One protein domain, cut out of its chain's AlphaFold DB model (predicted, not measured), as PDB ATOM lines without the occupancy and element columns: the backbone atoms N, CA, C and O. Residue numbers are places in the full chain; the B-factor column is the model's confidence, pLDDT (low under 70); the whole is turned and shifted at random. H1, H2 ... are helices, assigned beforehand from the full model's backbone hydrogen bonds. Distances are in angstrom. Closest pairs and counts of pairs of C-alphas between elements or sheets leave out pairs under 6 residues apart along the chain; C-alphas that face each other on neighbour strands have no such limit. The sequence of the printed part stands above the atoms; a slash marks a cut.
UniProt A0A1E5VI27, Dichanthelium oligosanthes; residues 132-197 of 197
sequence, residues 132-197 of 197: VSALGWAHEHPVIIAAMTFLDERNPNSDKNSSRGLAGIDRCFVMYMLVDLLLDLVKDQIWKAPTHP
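AT A GLANCE: This is residues 132 to 197 of the 197 residues of a protein of Dichanthelium oligosanthes (UniProt A0A1E5VI27). Picture a small body of helix H1, the five-residue H2 and much loop, from which one arm sticks out: residues 186 to 197, of which 186 to 192 belong to H3. This arm makes the length of the whole, and no two helices touch. The printed part has 66 residues, with three named helices in the order H1, H2, H3 and no named strand; the class is all helix, though under half of the residues, 29 of 66, are in named elements. The whole is loose, with a radius of gyration of the C-alphas of 14.5 A, and flat, spanning 50 by 31 by 15 A.

IN THESE COORDINATES: Start at Val 132 and go on to C-alpha 142 at (-55.198, 3.663, 31.808), where H1, residues 142 to 154, begins; it runs 18.5 A. Next find C-alpha 168 at (-27.106, 3.979, 28.669), the first of H2, residues 168 to 172. H3, residues 182 to 192, runs 15.7 A and ends at C-alpha 192 at (-46.174, 21.451, 47.452).

HOW THE PARTS SIT: Look first at H1 and H2, which are close but not clearly touching: their closest C-alphas, those of Arg 154 and Asp 170, are 7.1 A apart. H3 is apart from H1 and from H2. In H1 every O i to N i+4 pair is within hydrogen-bond range; in H3 6 of 7 are, and in H2 0 of 1, beside 2 of 2 O i to N i+3 pairs.

THE WHOLE: The two C-alphas farthest apart are those of Ser 158 and Pro 197, 50.4 A. Without residues 186 to 197, which stand free, the body spans 29 by 25 by 16 A. The printed part has no cut and ends at the chain's last residue. The link from H1 to H2, residues 155 to 167, is long; that from H2 to H3 is short. The mean pLDDT of the printed part is 77.8; look for values under 70 at residues 178 to 197.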
ATOM      1  N   VAL A 132     -47.003   4.577  38.252       80.19
ATOM      2  CA  VAL A 132     -47.006   4.592  36.785       80.19
ATOM      3  C   VAL A 132     -46.138   3.454  36.250       80.19
ATOM      4  O   VAL A 132     -44.951   3.627  35.977       80.19
ATOM      5  N   SER A 133     -46.718   2.258  36.124       84.06
ATOM      6  CA  SER A 133     -46.011   1.099  35.572       84.06
ATOM      7  C   SER A 133     -46.924   0.117  34.843       84.06
ATOM      8  O   SER A 133     -48.147   0.144  34.975       84.06
ATOM      9  N   ALA A 134     -46.301  -0.796  34.097       86.19
ATOM     10  CA  ALA A 134     -46.978  -1.917  33.451       86.19
ATOM     11  C   ALA A 134     -47.356  -3.050  34.435       86.19
ATOM     12  O   ALA A 134     -47.853  -4.093  34.009       86.19
ATOM     13  N   LEU A 135     -47.100  -2.876  35.737       87.88
ATOM     14  CA  LEU A 135     -47.330  -3.863  36.790       87.88
ATOM     15  C   LEU A 135     -48.302  -3.344  37.850       87.88
ATOM     16  O   LEU A 135     -48.391  -2.150  38.122       87.88
ATOM     17  N   GLY A 136     -48.999  -4.275  38.503       87.19
ATOM     18  CA  GLY A 136     -49.778  -3.978  39.706       87.19
ATOM     19  C   GLY A 136     -51.106  -3.260  39.484       87.19
ATOM     20  O   GLY A 136     -51.729  -2.872  40.465       87.19
ATOM     21  N   TRP A 137     -51.551  -3.102  38.236       88.88
ATOM     22  CA  TRP A 137     -52.861  -2.549  37.890       88.88
ATOM     23  C   TRP A 137     -53.700  -3.566  37.103       88.88
ATOM     24  O   TRP A 137     -53.180  -4.548  36.570       88.88
ATOM     25  N   ALA A 138     -55.013  -3.342  37.025       87.44
ATOM     26  CA  ALA A 138     -55.904  -4.160  36.201       87.44
ATOM     27  C   ALA A 138     -55.587  -3.996  34.702       87.44
ATOM     28  O   ALA A 138     -55.189  -2.919  34.273       87.44
ATOM     29  N   HIS A 139     -55.807  -5.038  33.893       80.62
ATOM     30  CA  HIS A 139     -55.391  -5.074  32.480       80.62
ATOM     31  C   HIS A 139     -55.859  -3.867  31.642       80.62
ATOM     32  O   HIS A 139     -55.111  -3.375  30.805       80.62
ATOM     33  N   GLU A 140     -57.066  -3.364  31.901       86.31
ATOM     34  CA  GLU A 140     -57.667  -2.233  31.176       86.31
ATOM     35  C   GLU A 140     -57.411  -0.874  31.853       86.31
ATOM     36  O   GLU A 140     -57.983   0.145  31.470       86.31
ATOM     37  N   HIS A 141     -56.559  -0.835  32.880       88.38
ATOM     38  CA  HIS A 141     -56.270   0.392  33.604       88.38
ATOM     39  C   HIS A 141     -55.488   1.374  32.709       88.38
ATOM     40  O   HIS A 141     -54.484   0.975  32.104       88.38
ATOM     41  N   PRO A 142     -55.863   2.670  32.656       87.44
ATOM     42  CA  PRO A 142     -55.198   3.663  31.808       87.44
ATOM     43  C   PRO A 142     -53.682   3.747  32.020       87.44
ATOM     44  O   PRO A 142     -52.936   3.971  31.068       87.44
ATOM     45  N   VAL A 143     -53.217   3.513  33.253       85.81
ATOM     46  CA  VAL A 143     -51.781   3.476  33.575       85.81
ATOM     47  C   VAL A 143     -51.060   2.351  32.840       85.81
ATOM     48  O   VAL A 143     -49.983   2.595  32.304       85.81
ATOM     49  N   ILE A 144     -51.632   1.142  32.777       87.25
ATOM     50  CA  ILE A 144     -51.001   0.021  32.065       87.25
ATOM     51  C   ILE A 144     -50.918   0.328  30.579       87.25
ATOM     52  O   ILE A 144     -49.871   0.115  29.978       87.25
ATOM     53  N   ILE A 145     -51.984   0.880  29.996       88.75
ATOM     54  CA  ILE A 145     -52.009   1.247  28.577       88.75
ATOM     55  C   ILE A 145     -50.914   2.281  28.277       88.75
ATOM     56  O   ILE A 145     -50.132   2.102  27.340       88.75
ATOM     57  N   ALA A 146     -50.807   3.329  29.098       87.56
ATOM     58  CA  ALA A 146     -49.784   4.361  28.948       87.56
ATOM     59  C   ALA A 146     -48.359   3.809  29.148       87.56
ATOM     60  O   ALA A 146     -47.469   4.083  28.343       87.56
ATOM     61  N   ALA A 147     -48.146   2.993  30.183       86.94
ATOM     62  CA  ALA A 147     -46.852   2.388  30.482       86.94
ATOM     63  C   ALA A 147     -46.402   1.414  29.384       86.94
ATOM     64  O   ALA A 147     -45.240   1.440  28.983       86.94
ATOM     65  N   MET A 148     -47.313   0.586  28.866       88.94
ATOM     66  CA  MET A 148     -47.026  -0.330  27.760       88.94
ATOM     67  C   MET A 148     -46.714   0.429  26.472       88.94
ATOM     68  O   MET A 148     -45.722   0.108  25.828       88.94
ATOM     69  N   THR A 149     -47.472   1.484  26.155       89.69
ATOM     70  CA  THR A 149     -47.190   2.350  24.994       89.69
ATOM     71  C   THR A 149     -45.784   2.950  25.087       89.69
ATOM     72  O   THR A 149     -45.003   2.850  24.145       89.69
ATOM     73  N   PHE A 150     -45.408   3.489  26.251       88.62
ATOM     74  CA  PHE A 150     -44.059   4.013  26.472       88.62
ATOM     75  C   PHE A 150     -42.978   2.929  26.318       88.62
ATOM     76  O   PHE A 150     -41.935   3.165  25.704       88.62
ATOM     77  N   LEU A 151     -43.200   1.733  26.873       89.94
ATOM     78  CA  LEU A 151     -42.261   0.615  26.743       89.94
ATOM     79  C   LEU A 151     -42.142   0.135  25.293       89.94
ATOM     80  O   LEU A 151     -41.054  -0.257  24.881       89.94
ATOM     81  N   ASP A 152     -43.219   0.173  24.511       91.75
ATOM     82  CA  ASP A 152     -43.193  -0.159  23.086       91.75
ATOM     83  C   ASP A 152     -42.371   0.841  22.268       91.75
ATOM     84  O   ASP A 152     -41.633   0.431  21.371       91.75
ATOM     85  N   GLU A 153     -42.419   2.125  22.620       91.62
ATOM     86  CA  GLU A 153     -41.616   3.170  21.977       91.62
ATOM     87  C   GLU A 153     -40.126   3.092  22.338       91.62
ATOM     88  O   GLU A 153     -39.264   3.388  21.506       91.62
ATOM     89  N   ARG A 154     -39.802   2.725  23.584       90.38
ATOM     90  CA  ARG A 154     -38.432   2.804  24.127       90.38
ATOM     91  C   ARG A 154     -37.677   1.481  24.155       90.38
ATOM     92  O   ARG A 154     -36.447   1.485  24.140       90.38
ATOM     93  N   ASN A 155     -38.384   0.356  24.201       93.75
ATOM     94  CA  ASN A 155     -37.798  -0.975  24.245       93.75
ATOM     95  C   ASN A 155     -38.263  -1.793  23.029       93.75
ATOM     96  O   ASN A 155     -39.377  -2.321  23.038       93.75
ATOM     97  N   PRO A 156     -37.419  -1.958  21.992       94.44
ATOM     98  CA  PRO A 156     -37.786  -2.665  20.768       94.44
ATOM     99  C   PRO A 156     -37.848  -4.188  20.951       94.44
ATOM    100  O   PRO A 156     -38.223  -4.900  20.021       94.44
ATOM    101  N   ASN A 157     -37.463  -4.716  22.119       95.69
ATOM    102  CA  ASN A 157     -37.558  -6.145  22.383       95.69
ATOM    103  C   ASN A 157     -39.028  -6.582  22.451       95.69
ATOM    104  O   ASN A 157     -39.893  -5.863  22.961       95.69
ATOM    105  N   SER A 158     -39.303  -7.793  21.964       93.12
ATOM    106  CA  SER A 158     -40.604  -8.442  22.140       93.12
ATOM    107  C   SER A 158     -40.843  -8.820  23.604       93.12
ATOM    108  O   SER A 158     -41.928  -8.597  24.132       93.12
ATOM    109  N   ASP A 159     -39.814  -9.335  24.282       94.75
ATOM    110  CA  ASP A 159     -39.808  -9.481  25.734       94.75
ATOM    111  C   ASP A 159     -39.448  -8.145  26.393       94.75
ATOM    112  O   ASP A 159     -38.280  -7.747  26.425       94.75
ATOM    113  N   LYS A 160     -40.451  -7.472  26.962       92.19
ATOM    114  CA  LYS A 160     -40.276  -6.187  27.653       92.19
ATOM    115  C   LYS A 160     -39.485  -6.287  28.956       92.19
ATOM    116  O   LYS A 160     -39.116  -5.254  29.505       92.19
ATOM    117  N   ASN A 161     -39.171  -7.484  29.447       91.31
ATOM    118  CA  ASN A 161     -38.230  -7.664  30.558       91.31
ATOM    119  C   ASN A 161     -36.767  -7.640  30.087       91.31
ATOM    120  O   ASN A 161     -35.845  -7.472  30.888       91.31
ATOM    121  N   SER A 162     -36.521  -7.794  28.788       93.44
ATOM    122  CA  SER A 162     -35.173  -7.788  28.242       93.44
ATOM    123  C   SER A 162     -34.667  -6.360  28.051       93.44
ATOM    124  O   SER A 162     -35.252  -5.561  27.319       93.44
ATOM    125  N   SER A 163     -33.514  -6.065  28.653       93.25
ATOM    126  CA  SER A 163     -32.703  -4.875  28.357       93.25
ATOM    127  C   SER A 163     -31.629  -5.146  27.296       93.25
ATOM    128  O   SER A 163     -30.767  -4.305  27.029       93.25
ATOM    129  N   ARG A 164     -31.637  -6.340  26.686       95.12
ATOM    130  CA  ARG A 164     -30.648  -6.726  25.678       95.12
ATOM    131  C   ARG A 164     -30.720  -5.767  24.492       95.12
ATOM    132  O   ARG A 164     -31.792  -5.506  23.966       95.12
ATOM    133  N   GLY A 165     -29.564  -5.263  24.069       94.75
ATOM    134  CA  GLY A 165     -29.464  -4.314  22.957       94.75
ATOM    135  C   GLY A 165     -29.710  -2.851  23.337       94.75
ATOM    136  O   GLY A 165     -29.388  -1.982  22.535       94.75
ATOM    137  N   LEU A 166     -30.187  -2.560  24.552       93.50
ATOM    138  CA  LEU A 166     -30.348  -1.191  25.046       93.50
ATOM    139  C   LEU A 166     -29.016  -0.626  25.573       93.50
ATOM    140  O   LEU A 166     -28.143  -1.355  26.069       93.50
ATOM    141  N   ALA A 167     -28.847   0.694  25.496       92.75
ATOM    142  CA  ALA A 167     -27.624   1.393  25.886       92.75
ATOM    143  C   ALA A 167     -27.916   2.556  26.843       92.75
ATOM    144  O   ALA A 167     -28.976   3.163  26.792       92.75
ATOM    145  N   GLY A 168     -26.961   2.870  27.722       90.88
ATOM    146  CA  GLY A 168     -27.106   3.979  28.669       90.88
ATOM    147  C   GLY A 168     -28.352   3.851  29.550       90.88
ATOM    148  O   GLY A 168     -28.628   2.771  30.078       90.88
ATOM    149  N   ILE A 169     -29.084   4.960  29.693       86.19
ATOM    150  CA  ILE A 169     -30.314   5.043  30.491       86.19
ATOM    151  C   ILE A 169     -31.438   4.162  29.932       86.19
ATOM    152  O   ILE A 169     -32.258   3.671  30.701       86.19
ATOM    153  N   ASP A 170     -31.417   3.854  28.631       88.12
ATOM    154  CA  ASP A 170     -32.475   3.065  27.999       88.12
ATOM    155  C   ASP A 170     -32.539   1.638  28.549       88.12
ATOM    156  O   ASP A 170     -33.576   0.988  28.484       88.12
ATOM    157  N   ARG A 171     -31.464   1.147  29.182       90.31
ATOM    158  CA  ARG A 171     -31.461  -0.151  29.883       90.31
ATOM    159  C   ARG A 171     -32.471  -0.227  31.025       90.31
ATOM    160  O   ARG A 171     -32.807  -1.334  31.439       90.31
ATOM    161  N   CYS A 172     -32.927   0.917  31.529       87.19
ATOM    162  CA  CYS A 172     -33.959   1.012  32.552       87.19
ATOM    163  C   CYS A 172     -35.381   0.911  31.979       87.19
ATOM    164  O   CYS A 172     -36.310   0.718  32.753       87.19
ATOM    165  N   PHE A 173     -35.573   0.986  30.657       89.38
ATOM    166  CA  PHE A 173     -36.888   0.866  30.023       89.38
ATOM    167  C   PHE A 173     -37.283  -0.602  29.842       89.38
ATOM    168  O   PHE A 173     -37.345  -1.145  28.740       89.38
ATOM    169  N   VAL A 174     -37.528  -1.269  30.964       89.81
ATOM    170  CA  VAL A 174     -37.972  -2.664  31.043       89.81
ATOM    171  C   VAL A 174     -39.191  -2.771  31.951       89.81
ATOM    172  O   VAL A 174     -39.383  -1.953  32.843       89.81
ATOM    173  N   MET A 175     -40.011  -3.798  31.739       87.50
ATOM    174  CA  MET A 175     -41.328  -3.958  32.367       87.50
ATOM    175  C   MET A 175     -41.298  -3.976  33.902       87.50
ATOM    176  O   MET A 175     -42.254  -3.541  34.535       87.50
ATOM    177  N   TYR A 176     -40.215  -4.473  34.502       84.06
ATOM    178  CA  TYR A 176     -40.044  -4.532  35.957       84.06
ATOM    179  C   TYR A 176     -39.422  -3.274  36.573       84.06
ATOM    180  O   TYR A 176     -39.177  -3.254  37.776       84.06
ATOM    181  N   MET A 177     -39.132  -2.250  35.772       78.19
ATOM    182  CA  MET A 177     -38.569  -0.986  36.234       78.19
ATOM    183  C   MET A 177     -39.582   0.147  36.076       78.19
ATOM    184  O   MET A 177     -40.557   0.053  35.330       78.19
ATOM    185  N   LEU A 178     -39.322   1.233  36.801       65.69
ATOM    186  CA  LEU A 178     -40.091   2.467  36.732       65.69
ATOM    187  C   LEU A 178     -40.082   3.031  35.308       65.69
ATOM    188  O   LEU A 178     -39.028   3.177  34.686       65.69
ATOM    189  N   VAL A 179     -41.267   3.384  34.819       61.56
ATOM    190  CA  VAL A 179     -41.422   4.152  33.587       61.56
ATOM    191  C   VAL A 179     -41.273   5.626  33.965       61.56
ATOM    192  O   VAL A 179     -41.915   6.082  34.906       61.56
ATOM    193  N   ASP A 180     -40.406   6.364  33.269       55.16
ATOM    194  CA  ASP A 180     -39.868   7.697  33.632       55.16
ATOM    195  C   ASP A 180     -40.918   8.823  33.851       55.16
ATOM    196  O   ASP A 180     -40.586   9.963  34.164       55.16
ATOM    197  N   LEU A 181     -42.211   8.504  33.740       53.53
ATOM    198  CA  LEU A 181     -43.358   9.369  34.037       53.53
ATOM    199  C   LEU A 181     -43.416   9.850  35.502       53.53
ATOM    200  O   LEU A 181     -44.071  10.850  35.792       53.53
ATOM    201  N   LEU A 182     -42.740   9.172  36.435       51.62
ATOM    202  CA  LEU A 182     -42.817   9.488  37.867       51.62
ATOM    203  C   LEU A 182     -42.036  10.753  38.266       51.62
ATOM    204  O   LEU A 182     -42.405  11.395  39.246       51.62
ATOM    205  N   LEU A 183     -40.989  11.157  37.533       52.03
ATOM    206  CA  LEU A 183     -40.149  12.299  37.935       52.03
ATOM    207  C   LEU A 183     -40.924  13.620  38.010       52.03
ATOM    208  O   LEU A 183     -40.638  14.441  38.882       52.03
ATOM    209  N   ASP A 184     -41.911  13.827  37.141       51.09
ATOM    210  CA  ASP A 184     -42.717  15.052  37.154       51.09
ATOM    211  C   ASP A 184     -43.823  15.009  38.220       51.09
ATOM    212  O   ASP A 184     -44.080  16.020  38.875       51.09
ATOM    213  N   LEU A 185     -44.386  13.827  38.503       47.78
ATOM    214  CA  LEU A 185     -45.341  13.621  39.599       47.78
ATOM    215  C   LEU A 185     -44.675  13.817  40.975       47.78
ATOM    216  O   LEU A 185     -45.230  14.456  41.871       47.78
ATOM    217  N   VAL A 186     -43.448  13.312  41.126       51.47
ATOM    218  CA  VAL A 186     -42.637  13.424  42.347       51.47
ATOM    219  C   VAL A 186     -42.290  14.880  42.648       51.47
ATOM    220  O   VAL A 186     -42.373  15.295  43.804       51.47
ATOM    221  N   LYS A 187     -41.956  15.684  41.632       51.47
ATOM    222  CA  LYS A 187     -41.684  17.122  41.816       51.47
ATOM    223  C   LYS A 187     -42.895  17.861  42.382       51.47
ATOM    224  O   LYS A 187     -42.738  18.682  43.286       51.47
ATOM    225  N   ASP A 188     -44.088  17.540  41.894       49.81
ATOM    226  CA  ASP A 188     -45.318  18.212  42.301       49.81
ATOM    227  C   ASP A 188     -45.795  17.801  43.703       49.81
ATOM    228  O   ASP A 188     -46.235  18.657  44.472       49.81
ATOM    229  N   GLN A 189     -45.647  16.525  44.072       50.12
ATOM    230  CA  GLN A 189     -46.045  16.001  45.385       50.12
ATOM    231  C   GLN A 189     -45.041  16.347  46.499       50.12
ATOM    232  O   GLN A 189     -45.439  16.699  47.612       50.12
ATOM    233  N   ILE A 190     -43.732  16.297  46.215       54.81
ATOM    234  CA  ILE A 190     -42.688  16.563  47.220       54.81
ATOM    235  C   ILE A 190     -42.596  18.056  47.559       54.81
ATOM    236  O   ILE A 190     -42.381  18.400  48.721       54.81
ATOM    237  N   TRP A 191     -42.764  18.951  46.579       53.16
ATOM    238  CA  TRP A 191     -42.507  20.381  46.787       53.16
ATOM    239  C   TRP A 191     -43.714  21.177  47.310       53.16
ATOM    240  O   TRP A 191     -43.531  22.237  47.906       53.16
ATOM    241  N   LYS A 192     -44.950  20.693  47.113       48.66
ATOM    242  CA  LYS A 192     -46.174  21.451  47.452       48.66
ATOM    243  C   LYS A 192     -46.775  21.124  48.819       48.66
ATOM    244  O   LYS A 192     -47.615  21.880  49.301       48.66
ATOM    245  N   ALA A 193     -46.388  20.017  49.450       47.69
ATOM    246  CA  ALA A 193     -47.004  19.616  50.709       47.69
ATOM    247  C   ALA A 193     -46.411  20.394  51.907       47.69
ATOM    248  O   ALA A 193     -45.185  20.449  52.041       47.69
ATOM    249  N   PRO A 194     -47.255  20.990  52.777       49.59
ATOM    250  CA  PRO A 194     -46.801  21.798  53.902       49.59
ATOM    251  C   PRO A 194     -45.917  20.978  54.843       49.59
ATOM    252  O   PRO A 194     -46.183  19.809  55.118       49.59
ATOM    253  N   THR A 195     -44.854  21.598  55.351       48.75
ATOM    254  CA  THR A 195     -44.041  21.012  56.417       48.75
ATOM    255  C   THR A 195     -44.931  20.806  57.637       48.75
ATOM    256  O   THR A 195     -45.465  21.783  58.167       48.75
ATOM    257  N   HIS A 196     -45.113  19.555  58.069       46.78
ATOM    258  CA  HIS A 196     -45.742  19.281  59.357       46.78
ATOM    259  C   HIS A 196     -44.993  20.067  60.456       46.78
ATOM    260  O   HIS A 196     -43.757  20.071  60.423       46.78
ATOM    261  N   PRO A 197     -45.710  20.774  61.351       41.09
ATOM    262  CA  PRO A 197     -45.100  21.561  62.423       41.09
ATOM    263  C   PRO A 197     -44.269  20.709  63.392       41.09
ATOM    264  O   PRO A 197     -44.596  19.514  63.578       41.09
TER     265      PRO A 197